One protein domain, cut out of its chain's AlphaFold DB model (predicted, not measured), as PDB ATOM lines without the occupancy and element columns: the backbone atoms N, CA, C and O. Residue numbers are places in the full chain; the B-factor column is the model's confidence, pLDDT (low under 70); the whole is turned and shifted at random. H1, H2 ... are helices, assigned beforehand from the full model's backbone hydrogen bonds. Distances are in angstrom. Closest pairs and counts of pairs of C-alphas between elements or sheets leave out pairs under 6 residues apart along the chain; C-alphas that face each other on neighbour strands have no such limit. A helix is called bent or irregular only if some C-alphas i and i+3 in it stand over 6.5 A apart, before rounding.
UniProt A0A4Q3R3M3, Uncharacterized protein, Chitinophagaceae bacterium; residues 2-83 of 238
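This is residues 2 to 83 of the 238 residues of an uncharacterized protein of Chitinophagaceae bacterium (UniProt A0A4Q3R3M3). Two long helices, H2 and H4, run opposite ways at a small angle and meet at one end, where residues 18 to 23 of H2 touch residues 66 to 73 of H4; short H3 joins them at the far end and folds back on H4, which makes a long, narrow and loosely filled hairpin-like frame. H1, residues 2 to 14, sticks out as a free arm beyond the end where H2 begins, and short H5 packs on the last turns of H4. The printed part has 82 residues with five named helices in the order H1, H2, H3, H4, H5 and no named strand, and its class is all helix. It is loose, with a radius of gyration of the C-alphas of 17.0 A, and elongated, spanning 51 by 33 by 22 A.

H1 is residues 2 to 14, 18.2 A from first to last C-alpha, and starts with C-alpha 2 at (131.360, 147.061, 274.206). H2 is residues 17 to 37, 29.5 A long, and H3 is residues 39 to 44, 8.8 A long. H4, the longest helix, is residues 48 to 73, 37.1 A long, from C-alpha 48 at (176.966, 147.397, 297.825). H5 is residues 77 to 80, 5.5 A long, ending with C-alpha 80 at (168.462, 136.824, 267.337).

H4 is the hub and touches H2, H3 and H5. It has a kink of 34 degrees near residue 66, and is neither bent nor irregular, but only just: C-alphas 63 and 66 are 6.1 A apart. H2 touches H4 with residues 18 to 23 alone, at a shallow tilt of 19 degrees, opposite ways; the closest C-alphas are those of Val 19 and Leu 69, 6.3 A apart. H3 and H4 form a helical hairpin: they touch, opposite ways, at a tilt of 36 degrees, only just steep, and the closest C-alphas, of Ile 43 and Glu 51, are 5.2 A apart. H2 and H3 are close but not clearly touching, with the C-alphas of Asn 34 and Asn 40 closest at 6.5 A. H5 touches residues 67 to 71 of H4, closest at the C-alphas of Ala 71 and Pro 77, 6.5 A. H1 touches no helix and is apart from H2. Every O i to N i+4 pair is within hydrogen-bond range in H1, H2 and H3, and 20 of 22 are in H4; H5 is too short for such a pair.

The C-alphas of Lys 2 and Asn 47 are the two farthest apart, at 53.4 A. Residues 2 to 15 stand free; the body without them spans 39 by 29 by 9 A. The printed part has no cut, and its four links are tight. The mean pLDDT of the printed part is 94.3, and no printed residue is under 70.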
ATOM      1  N   LYS A   2     131.174 148.102 275.251       84.62
ATOM      2  CA  LYS A   2     131.360 147.061 274.206       84.62
ATOM      3  C   LYS A   2     132.799 146.938 273.671       84.62
ATOM      4  O   LYS A   2     133.288 145.831 273.520       84.62
ATOM      5  N   LYS A   3     133.491 148.065 273.436       82.19
ATOM      6  CA  LYS A   3     134.903 148.066 273.001       82.19
ATOM      7  C   LYS A   3     135.859 147.464 274.042       82.19
ATOM      8  O   LYS A   3     136.707 146.674 273.671       82.19
ATOM      9  N   ILE A   4     135.698 147.803 275.323       83.56
ATOM     10  CA  ILE A   4     136.552 147.297 276.416       83.56
ATOM     11  C   ILE A   4     136.351 145.789 276.587       83.56
ATOM     12  O   ILE A   4     137.320 145.044 276.630       83.56
ATOM     13  N   ILE A   5     135.093 145.339 276.608       88.31
ATOM     14  CA  ILE A   5     134.760 143.911 276.702       88.31
ATOM     15  C   ILE A   5     135.334 143.154 275.503       88.31
ATOM     16  O   ILE A   5     135.919 142.092 275.675       88.31
ATOM     17  N   ARG A   6     135.216 143.717 274.294       91.00
ATOM     18  CA  ARG A   6     135.823 143.134 273.095       91.00
ATOM     19  C   ARG A   6     137.340 142.999 273.243       91.00
ATOM     20  O   ARG A   6     137.836 141.903 273.049       91.00
ATOM     21  N   TYR A   7     138.045 144.049 273.672       87.06
ATOM     22  CA  TYR A   7     139.491 143.965 273.913       87.06
ATOM     23  C   TYR A   7     139.866 142.893 274.941       87.06
ATOM     24  O   TYR A   7     140.854 142.192 274.747       87.06
ATOM     25  N   LEU A   8     139.076 142.734 276.006       88.31
ATOM     26  CA  LEU A   8     139.307 141.690 277.005       88.31
ATOM     27  C   LEU A   8     139.120 140.286 276.411       88.31
ATOM     28  O   LEU A   8     139.952 139.410 276.624       88.31
ATOM     29  N   LEU A   9     138.045 140.076 275.651       93.25
ATOM     30  CA  LEU A   9     137.777 138.796 274.995       93.25
ATOM     31  C   LEU A   9     138.838 138.467 273.941       93.25
ATOM     32  O   LEU A   9     139.282 137.325 273.867       93.25
ATOM     33  N   ASP A  10     139.267 139.456 273.159       93.62
ATOM     34  CA  ASP A  10     140.322 139.292 272.160       93.62
ATOM     35  C   ASP A  10     141.660 138.939 272.832       93.62
ATOM     36  O   ASP A  10     142.366 138.037 272.379       93.62
ATOM     37  N   TYR A  11     141.977 139.571 273.968       90.38
ATOM     38  CA  TYR A  11     143.144 139.214 274.776       90.38
ATOM     39  C   TYR A  11     143.077 137.764 275.280       90.38
ATOM     40  O   TYR A  11     144.015 136.997 275.073       90.38
ATOM     41  N   ILE A  12     141.955 137.349 275.876       93.31
ATOM     42  CA  ILE A  12     141.785 135.975 276.381       93.31
ATOM     43  C   ILE A  12     141.900 134.945 275.247       93.31
ATOM     44  O   ILE A  12     142.497 133.890 275.434       93.31
ATOM     45  N   ARG A  13     141.373 135.251 274.055       93.25
ATOM     46  CA  ARG A  13     141.439 134.361 272.882       93.25
ATOM     47  C   ARG A  13     142.844 134.216 272.301       93.25
ATOM     48  O   ARG A  13     143.155 133.175 271.736       93.25
ATOM     49  N   THR A  14     143.671 135.253 272.408       92.75
ATOM     50  CA  THR A  14     145.054 135.262 271.893       92.75
ATOM     51  C   THR A  14     146.073 134.732 272.901       92.75
ATOM     52  O   THR A  14     147.235 134.502 272.557       92.75
ATOM     53  N   LEU A  15     145.647 134.508 274.143       93.00
ATOM     54  CA  LEU A  15     146.494 134.036 275.222       93.00
ATOM     55  C   LEU A  15     146.910 132.576 275.001       93.00
ATOM     56  O   LEU A  15     146.077 131.679 274.886       93.00
ATOM     57  N   ASN A  16     148.217 132.307 275.013       94.00
ATOM     58  CA  ASN A  16     148.711 130.934 275.031       94.00
ATOM     59  C   ASN A  16     148.567 130.352 276.453       94.00
ATOM     60  O   ASN A  16     149.236 130.843 277.370       94.00
ATOM     61  N   PRO A  17     147.762 129.292 276.660       94.50
ATOM     62  CA  PRO A  17     147.462 128.788 278.000       94.50
ATOM     63  C   PRO A  17     148.695 128.225 278.714       94.50
ATOM     64  O   PRO A  17     148.798 128.348 279.932       94.50
ATOM     65  N   LYS A  18     149.666 127.664 277.976       95.81
ATOM     66  CA  LYS A  18     150.908 127.131 278.560       95.81
ATOM     67  C   LYS A  18     151.782 128.259 279.095       95.81
ATOM     68  O   LYS A  18     152.226 128.200 280.236       95.81
ATOM     69  N   VAL A  19     151.993 129.299 278.283       95.12
ATOM     70  CA  VAL A  19     152.781 130.476 278.684       95.12
ATOM     71  C   VAL A  19     152.133 131.159 279.882       95.12
ATOM     72  O   VAL A  19     152.835 131.496 280.835       95.12
ATOM     73  N   PHE A  20     150.806 131.313 279.863       95.12
ATOM     74  CA  PHE A  20     150.064 131.894 280.977       95.12
ATOM     75  C   PHE A  20     150.249 131.078 282.258       95.12
ATOM     76  O   PHE A  20     150.738 131.611 283.247       95.12
ATOM     77  N   PHE A  21     149.958 129.775 282.211       96.56
ATOM     78  CA  PHE A  21     150.045 128.892 283.374       96.56
ATOM     79  C   PHE A  21     151.452 128.855 283.985       96.56
ATOM     80  O   PHE A  21     151.610 129.013 285.196       96.56
ATOM     81  N   ILE A  22     152.489 128.718 283.153       97.56
ATOM     82  CA  ILE A  22     153.883 128.709 283.616       97.56
ATOM     83  C   ILE A  22     154.273 130.070 284.213       97.56
ATOM     84  O   ILE A  22     154.928 130.110 285.254       97.56
ATOM     85  N   SER A  23     153.841 131.184 283.612       96.19
ATOM     86  CA  SER A  23     154.079 132.526 284.171       96.19
ATOM     87  C   SER A  23     153.397 132.709 285.528       96.19
ATOM     88  O   SER A  23     153.985 133.300 286.436       96.19
ATOM     89  N   THR A  24     152.183 132.176 285.696       96.44
ATOM     90  CA  THR A  24     151.459 132.201 286.972       96.44
ATOM     91  C   THR A  24     152.204 131.414 288.045       96.44
ATOM     92  O   THR A  24     152.425 131.950 289.129       96.44
ATOM     93  N   ILE A  25     152.654 130.191 287.741       97.88
ATOM     94  CA  ILE A  25     153.444 129.377 288.681       97.88
ATOM     95  C   ILE A  25     154.746 130.083 289.051       97.88
ATOM     96  O   ILE A  25     155.070 130.179 290.230       97.88
ATOM     97  N   PHE A  26     155.476 130.607 288.065       97.31
ATOM     98  CA  PHE A  26     156.716 131.338 288.310       97.31
ATOM     99  C   PHE A  26     156.494 132.548 289.224       97.31
ATOM    100  O   PHE A  26     157.234 132.737 290.187       97.31
ATOM    101  N   THR A  27     155.446 133.334 288.970       95.75
ATOM    102  CA  THR A  27     155.110 134.502 289.796       95.75
ATOM    103  C   THR A  27     154.736 134.083 291.216       95.75
ATOM    104  O   THR A  27     155.234 134.667 292.175       95.75
ATOM    105  N   ALA A  28     153.910 133.043 291.368       95.88
ATOM    106  CA  ALA A  28     153.535 132.508 292.674       95.88
ATOM    107  C   ALA A  28     154.757 131.996 293.452       95.88
ATOM    108  O   ALA A  28     154.901 132.306 294.631       95.88
ATOM    109  N   ALA A  29     155.668 131.283 292.785       96.06
ATOM    110  CA  ALA A  29     156.912 130.805 293.378       96.06
ATOM    111  C   ALA A  29     157.830 131.963 293.792       96.06
ATOM    112  O   ALA A  29     158.353 131.947 294.902       96.06
ATOM    113  N   ALA A  30     157.991 132.991 292.954       93.75
ATOM    114  CA  ALA A  30     158.799 134.166 293.284       93.75
ATOM    115  C   ALA A  30     158.245 134.916 294.507       93.75
ATOM    116  O   ALA A  30     159.004 135.291 295.401       93.75
ATOM    117  N   VAL A  31     156.920 135.086 294.579       92.38
ATOM    118  CA  VAL A  31     156.249 135.682 295.743       92.38
ATOM    119  C   VAL A  31     156.457 134.807 296.978       92.38
ATOM    120  O   VAL A  31     156.930 135.304 297.997       92.38
ATOM    121  N   TYR A  32     156.173 133.507 296.885       95.19
ATOM    122  CA  TYR A  32     156.349 132.562 297.987       95.19
ATOM    123  C   TYR A  32     157.785 132.560 298.524       95.19
ATOM    124  O   TYR A  32     157.984 132.684 299.730       95.19
ATOM    125  N   LEU A  33     158.788 132.482 297.645       92.19
ATOM    126  CA  LEU A  33     160.203 132.527 298.024       92.19
ATOM    127  C   LEU A  33     160.565 133.840 298.715       92.19
ATOM    128  O   LEU A  33     161.271 133.822 299.718       92.19
ATOM    129  N   ASN A  34     160.054 134.975 298.235       93.38
ATOM    130  CA  ASN A  34     160.303 136.249 298.897       93.38
ATOM    131  C   ASN A  34     159.712 136.296 300.317       93.38
ATOM    132  O   ASN A  34     160.373 136.793 301.222       93.38
ATOM    133  N   TYR A  35     158.503 135.768 300.522       91.81
ATOM    134  CA  TYR A  35     157.858 135.765 301.842       91.81
ATOM    135  C   TYR A  35     158.423 134.717 302.807       91.81
ATOM    136  O   TYR A  35     158.385 134.932 304.014       91.81
ATOM    137  N   THR A  36     158.932 133.592 302.304       96.06
ATOM    138  CA  THR A  36     159.434 132.495 303.153       96.06
ATOM    139  C   THR A  36     160.924 132.583 303.442       96.06
ATOM    140  O   THR A  36     161.344 132.278 304.554       96.06
ATOM    141  N   VAL A  37     161.723 132.997 302.458       94.94
ATOM    142  CA  VAL A  37     163.190 133.055 302.561       94.94
ATOM    143  C   VAL A  37     163.680 134.478 302.856       94.94
ATOM    144  O   VAL A  37     164.863 134.669 303.119       94.94
ATOM    145  N   ASP A  38     162.792 135.480 302.836       94.00
ATOM    146  CA  ASP A  38     163.163 136.898 302.943       94.00
ATOM    147  C   ASP A  38     164.220 137.271 301.884       94.00
ATOM    148  O   ASP A  38     165.284 137.812 302.181       94.00
ATOM    149  N   LEU A  39     163.948 136.922 300.618       92.81
ATOM    150  CA  LEU A  39     164.900 137.116 299.515       92.81
ATOM    151  C   LEU A  39     165.349 138.580 299.405       92.81
ATOM    152  O   LEU A  39     166.537 138.850 299.240       92.81
ATOM    153  N   ASN A  40     164.414 139.524 299.542       92.69
ATOM    154  CA  ASN A  40     164.737 140.948 299.545       92.69
ATOM    155  C   ASN A  40     165.666 141.316 300.709       92.69
ATOM    156  O   ASN A  40     166.674 141.986 300.488       92.69
ATOM    157  N   GLY A  41     165.369 140.870 301.935       93.31
ATOM    158  CA  GLY A  41     166.239 141.129 303.079       93.31
ATOM    159  C   GLY A  41     167.607 140.463 302.938       93.31
ATOM    160  O   GLY A  41     168.613 141.052 303.327       93.31
ATOM    161  N   PHE A  42     167.688 139.282 302.317       96.44
ATOM    162  CA  PHE A  42     168.964 138.639 301.994       96.44
ATOM    163  C   PHE A  42     169.821 139.491 301.051       96.44
ATOM    164  O   PHE A  42     171.024 139.615 301.291       96.44
ATOM    165  N   ILE A  43     169.214 140.096 300.024       96.31
ATOM    166  CA  ILE A  43     169.902 140.991 299.083       96.31
ATOM    167  C   ILE A  43     170.365 142.269 299.803       96.31
ATOM    168  O   ILE A  43     171.531 142.631 299.679       96.31
ATOM    169  N   TYR A  44     169.505 142.889 300.620       95.06
ATOM    170  CA  TYR A  44     169.832 144.112 301.373       95.06
ATOM    171  C   TYR A  44     170.949 143.944 302.411       95.06
ATOM    172  O   TYR A  44     171.582 144.922 302.793       95.06
ATOM    173  N   ARG A  45     171.186 142.724 302.907       96.19
ATOM    174  CA  ARG A  45     172.258 142.447 303.881       96.19
ATOM    175  C   ARG A  45     173.644 142.297 303.243       96.19
ATOM    176  O   ARG A  45     174.621 142.143 303.972       96.19
ATOM    177  N   GLN A  46     173.737 142.278 301.914       97.06
ATOM    178  CA  GLN A  46     175.020 142.182 301.219       97.06
ATOM    179  C   GLN A  46     175.761 143.527 301.235       97.06
ATOM    180  O   GLN A  46     175.199 144.567 301.559       97.06
ATOM    181  N   ASN A  47     177.042 143.515 300.862       96.38
ATOM    182  CA  ASN A  47     177.752 144.755 300.540       96.38
ATOM    183  C   ASN A  47     177.174 145.394 299.262       96.38
ATOM    184  O   ASN A  47     176.470 144.733 298.506       96.38
ATOM    185  N   GLU A  48     177.525 146.648 298.968       94.75
ATOM    186  CA  GLU A  48     176.966 147.397 297.825       94.75
ATOM    187  C   GLU A  48     177.042 146.631 296.489       94.75
ATOM    188  O   GLU A  48     176.082 146.580 295.720       94.75
ATOM    189  N   ALA A  49     178.177 145.975 296.220       97.00
ATOM    190  CA  ALA A  49     178.361 145.179 295.008       97.00
ATOM    191  C   ALA A  49     177.481 143.917 294.993       97.00
ATOM    192  O   ALA A  49     176.888 143.585 293.964       97.00
ATOM    193  N   GLY A  50     177.386 143.213 296.122       97.69
ATOM    194  CA  GLY A  50     176.545 142.029 296.272       97.69
ATOM    195  C   GLY A  50     175.059 142.367 296.198       97.69
ATOM    196  O   GLY A  50     174.305 141.643 295.551       97.69
ATOM    197  N   GLU A  51     174.655 143.503 296.765       97.06
ATOM    198  CA  GLU A  51     173.298 144.028 296.652       97.06
ATOM    199  C   GLU A  51     172.969 144.311 295.176       97.06
ATOM    200  O   GLU A  51     171.914 143.906 294.679       97.06
ATOM    201  N   PHE A  52     173.906 144.920 294.433       97.81
ATOM    202  CA  PHE A  52     173.736 145.227 293.006       97.81
ATOM    203  C   PHE A  52     173.568 143.978 292.169       97.81
ATOM    204  O   PHE A  52     172.627 143.886 291.379       97.81
ATOM    205  N   ILE A  53     174.444 142.999 292.370       98.31
ATOM    206  CA  ILE A  53     174.365 141.720 291.672       98.31
ATOM    207  C   ILE A  53     173.060 141.000 292.031       98.31
ATOM    208  O   ILE A  53     172.397 140.471 291.137       98.31
ATOM    209  N   GLY A  54     172.652 141.022 293.302       97.75
ATOM    210  CA  GLY A  54     171.408 140.413 293.770       97.75
ATOM    211  C   GLY A  54     170.180 140.993 293.070       97.75
ATOM    212  O   GLY A  54     169.413 140.250 292.448       97.75
ATOM    213  N   TRP A  55     170.023 142.320 293.089       97.50
ATOM    214  CA  TRP A  55     168.925 142.987 292.383       97.50
ATOM    215  C   TRP A  55     169.005 142.794 290.868       97.50
ATOM    216  O   TRP A  55     167.982 142.551 290.228       97.50
ATOM    217  N   TYR A  56     170.204 142.858 290.286       98.25
ATOM    218  CA  TYR A  56     170.410 142.646 288.855       98.25
ATOM    219  C   TYR A  56     169.929 141.265 288.416       98.25
ATOM    220  O   TYR A  56     169.155 141.164 287.464       98.25
ATOM    221  N   LEU A  57     170.334 140.207 289.125       98.00
ATOM    222  CA  LEU A  57     169.922 138.836 288.826       98.00
ATOM    223  C   LEU A  57     168.419 138.651 289.021       98.00
ATOM    224  O   LEU A  57     167.770 138.048 288.165       98.00
ATOM    225  N   LEU A  58     167.848 139.208 290.093       96.56
ATOM    226  CA  LEU A  58     166.410 139.137 290.337       96.56
ATOM    227  C   LEU A  58     165.614 139.786 289.196       96.56
ATOM    228  O   LEU A  58     164.667 139.185 288.680       96.56
ATOM    229  N   PHE A  59     166.008 140.985 288.759       96.25
ATOM    230  CA  PHE A  59     165.369 141.659 287.629       96.25
ATOM    231  C   PHE A  59     165.619 140.927 286.310       96.25
ATOM    232  O   PHE A  59     164.695 140.771 285.516       96.25
ATOM    233  N   LEU A  60     166.830 140.427 286.070       97.38
ATOM    234  CA  LEU A  60     167.150 139.693 284.847       97.38
ATOM    235  C   LEU A  60     166.329 138.406 284.733       97.38
ATOM    236  O   LEU A  60     165.812 138.114 283.658       97.38
ATOM    237  N   ILE A  61     166.164 137.668 285.831       97.00
ATOM    238  CA  ILE A  61     165.334 136.462 285.867       97.00
ATOM    239  C   ILE A  61     163.868 136.837 285.651       97.00
ATOM    240  O   ILE A  61     163.226 136.277 284.770       97.00
ATOM    241  N   THR A  62     163.336 137.810 286.392       94.19
ATOM    242  CA  THR A  62     161.911 138.176 286.300       94.19
ATOM    243  C   THR A  62     161.531 138.762 284.938       94.19
ATOM    244  O   THR A  62     160.522 138.352 284.363       94.19
ATOM    245  N   PHE A  63     162.344 139.657 284.369       90.50
ATOM    246  CA  PHE A  63     162.119 140.187 283.020       90.50
ATOM    247  C   PHE A  63     162.434 139.156 281.934       90.50
ATOM    248  O   PHE A  63     161.653 138.980 280.998       90.50
ATOM    249  N   GLY A  64     163.571 138.471 282.046       95.94
ATOM    250  CA  GLY A  64     164.053 137.515 281.052       95.94
ATOM    251  C   GLY A  64     163.164 136.287 280.921       95.94
ATOM    252  O   GLY A  64     163.000 135.779 279.812       95.94
ATOM    253  N   PHE A  65     162.531 135.847 282.011       96.75
ATOM    254  CA  PHE A  65     161.690 134.656 282.012       96.75
ATOM    255  C   PHE A  65     160.521 134.758 281.027       96.75
ATOM    256  O   PHE A  65     160.305 133.838 280.241       96.75
ATOM    257  N   GLY A  66     159.816 135.893 280.984       93.94
ATOM    258  CA  GLY A  66     158.708 136.086 280.039       93.94
ATOM    259  C   GLY A  66     159.149 135.958 278.575       93.94
ATOM    260  O   GLY A  66     158.499 135.280 277.777       93.94
ATOM    261  N   TYR A  67     160.300 136.537 278.230       95.06
ATOM    262  CA  TYR A  67     160.858 136.434 276.879       95.06
ATOM    263  C   TYR A  67     161.414 135.048 276.568       95.06
ATOM    264  O   TYR A  67     161.306 134.588 275.431       95.06
ATOM    265  N   LEU A  68     161.969 134.361 277.567       96.62
ATOM    266  CA  LEU A  68     162.386 132.971 277.437       96.62
ATOM    267  C   LEU A  68     161.183 132.088 277.097       96.62
ATOM    268  O   LEU A  68     161.248 131.310 276.147       96.62
ATOM    269  N   LEU A  69     160.057 132.259 277.797       95.75
ATOM    270  CA  LEU A  69     158.824 131.541 277.479       95.75
ATOM    271  C   LEU A  69     158.335 131.856 276.063       95.75
ATOM    272  O   LEU A  69     157.948 130.944 275.333       95.75
ATOM    273  N   GLN A  70     158.385 133.118 275.638       93.56
ATOM    274  CA  GLN A  70     158.016 133.497 274.275       93.56
ATOM    275  C   GLN A  70     158.937 132.851 273.225       93.56
ATOM    276  O   GLN A  70     158.458 132.343 272.210       93.56
ATOM    277  N   ALA A  71     160.247 132.809 273.459       95.00
ATOM    278  CA  ALA A  71     161.180 132.158 272.544       95.00
ATOM    279  C   ALA A  71     160.979 130.636 272.487       95.00
ATOM    280  O   ALA A  71     161.013 130.061 271.403       95.00
ATOM    281  N   VAL A  72     160.719 129.986 273.624       96.25
ATOM    282  CA  VAL A  72     160.564 128.524 273.705       96.25
ATOM    283  C   VAL A  72     159.198 128.064 273.186       96.25
ATOM    284  O   VAL A  72     159.123 127.186 272.327       96.25
ATOM    285  N   PHE A  73     158.104 128.656 273.672       94.81
ATOM    286  CA  PHE A  73     156.743 128.190 273.378       94.81
ATOM    287  C   PHE A  73     156.137 128.819 272.124       94.81
ATOM    288  O   PHE A  73     155.329 128.171 271.462       94.81
ATOM    289  N   LEU A  74     156.517 130.056 271.790       92.62
ATOM    290  CA  LEU A  74     156.042 130.751 270.587       92.62
ATOM    291  C   LEU A  74     157.096 130.767 269.469       92.62
ATOM    292  O   LEU A  74     156.858 131.375 268.429       92.62
ATOM    293  N   ARG A  75     158.247 130.098 269.667       92.56
ATOM    294  CA  ARG A  75     159.360 129.990 268.698       92.56
ATOM    295  C   ARG A  75     159.808 131.341 268.139       92.56
ATOM    296  O   ARG A  75     160.210 131.455 266.983       92.56
ATOM    297  N   SER A  76     159.710 132.382 268.958       91.38
ATOM    298  CA  SER A  76     159.976 133.739 268.510       91.38
ATOM    299  C   SER A  76     161.486 133.987 268.370       91.38
ATOM    300  O   SER A  76     162.231 133.720 269.316       91.38
ATOM    301  N   PRO A  77     161.971 134.552 267.247       94.31
ATOM    302  CA  PRO A  77     163.396 134.805 267.021       94.31
ATOM    303  C   PRO A  77     163.924 136.037 267.782       94.31
ATOM    304  O   PRO A  77     164.921 136.633 267.376       94.31
ATOM    305  N   ILE A  78     163.281 136.437 268.884       93.69
ATOM    306  CA  ILE A  78     163.572 137.664 269.644       93.69
ATOM    307  C   ILE A  78     165.048 137.751 270.062       93.69
ATOM    308  O   ILE A  78     165.681 138.790 269.879       93.69
ATOM    309  N   PHE A  79     165.638 136.646 270.524       95.00
ATOM    310  CA  PHE A  79     167.049 136.600 270.933       95.00
ATOM    311  C   PHE A  79     168.049 136.705 269.770       95.00
ATOM    312  O   PHE A  79     169.232 136.945 270.000       95.00
ATOM    313  N   ARG A  80     167.604 136.583 268.511       95.12
ATOM    314  CA  ARG A  80     168.462 136.824 267.337       95.12
ATOM    315  C   ARG A  80     168.763 138.314 267.160       95.12
ATOM    316  O   ARG A  80     169.776 138.676 266.559       95.12
ATOM    317  N   ASN A  81     167.903 139.189 267.682       94.12
ATOM    318  CA  ASN A  81     168.107 140.626 267.628       94.12
ATOM    319  C   ASN A  81     169.082 141.073 268.730       94.12
ATOM    320  O   ASN A  81     168.706 141.231 269.891       94.12
ATOM    321  N   LYS A  82     170.335 141.351 268.349       94.12
ATOM    322  CA  LYS A  82     171.383 141.822 269.275       94.12
ATOM    323  C   LYS A  82     170.987 143.088 270.044       94.12
ATOM    324  O   LYS A  82     171.379 143.229 271.197       94.12
ATOM    325  N   LYS A  83     170.194 143.985 269.438       92.50
ATOM    326  CA  LYS A  83     169.701 145.197 270.117       92.50
ATOM    327  C   LYS A  83     168.776 144.830 271.273       92.50
ATOM    328  O   LYS A  83     168.936 145.348 272.370       92.50
TER     329      LYS A  83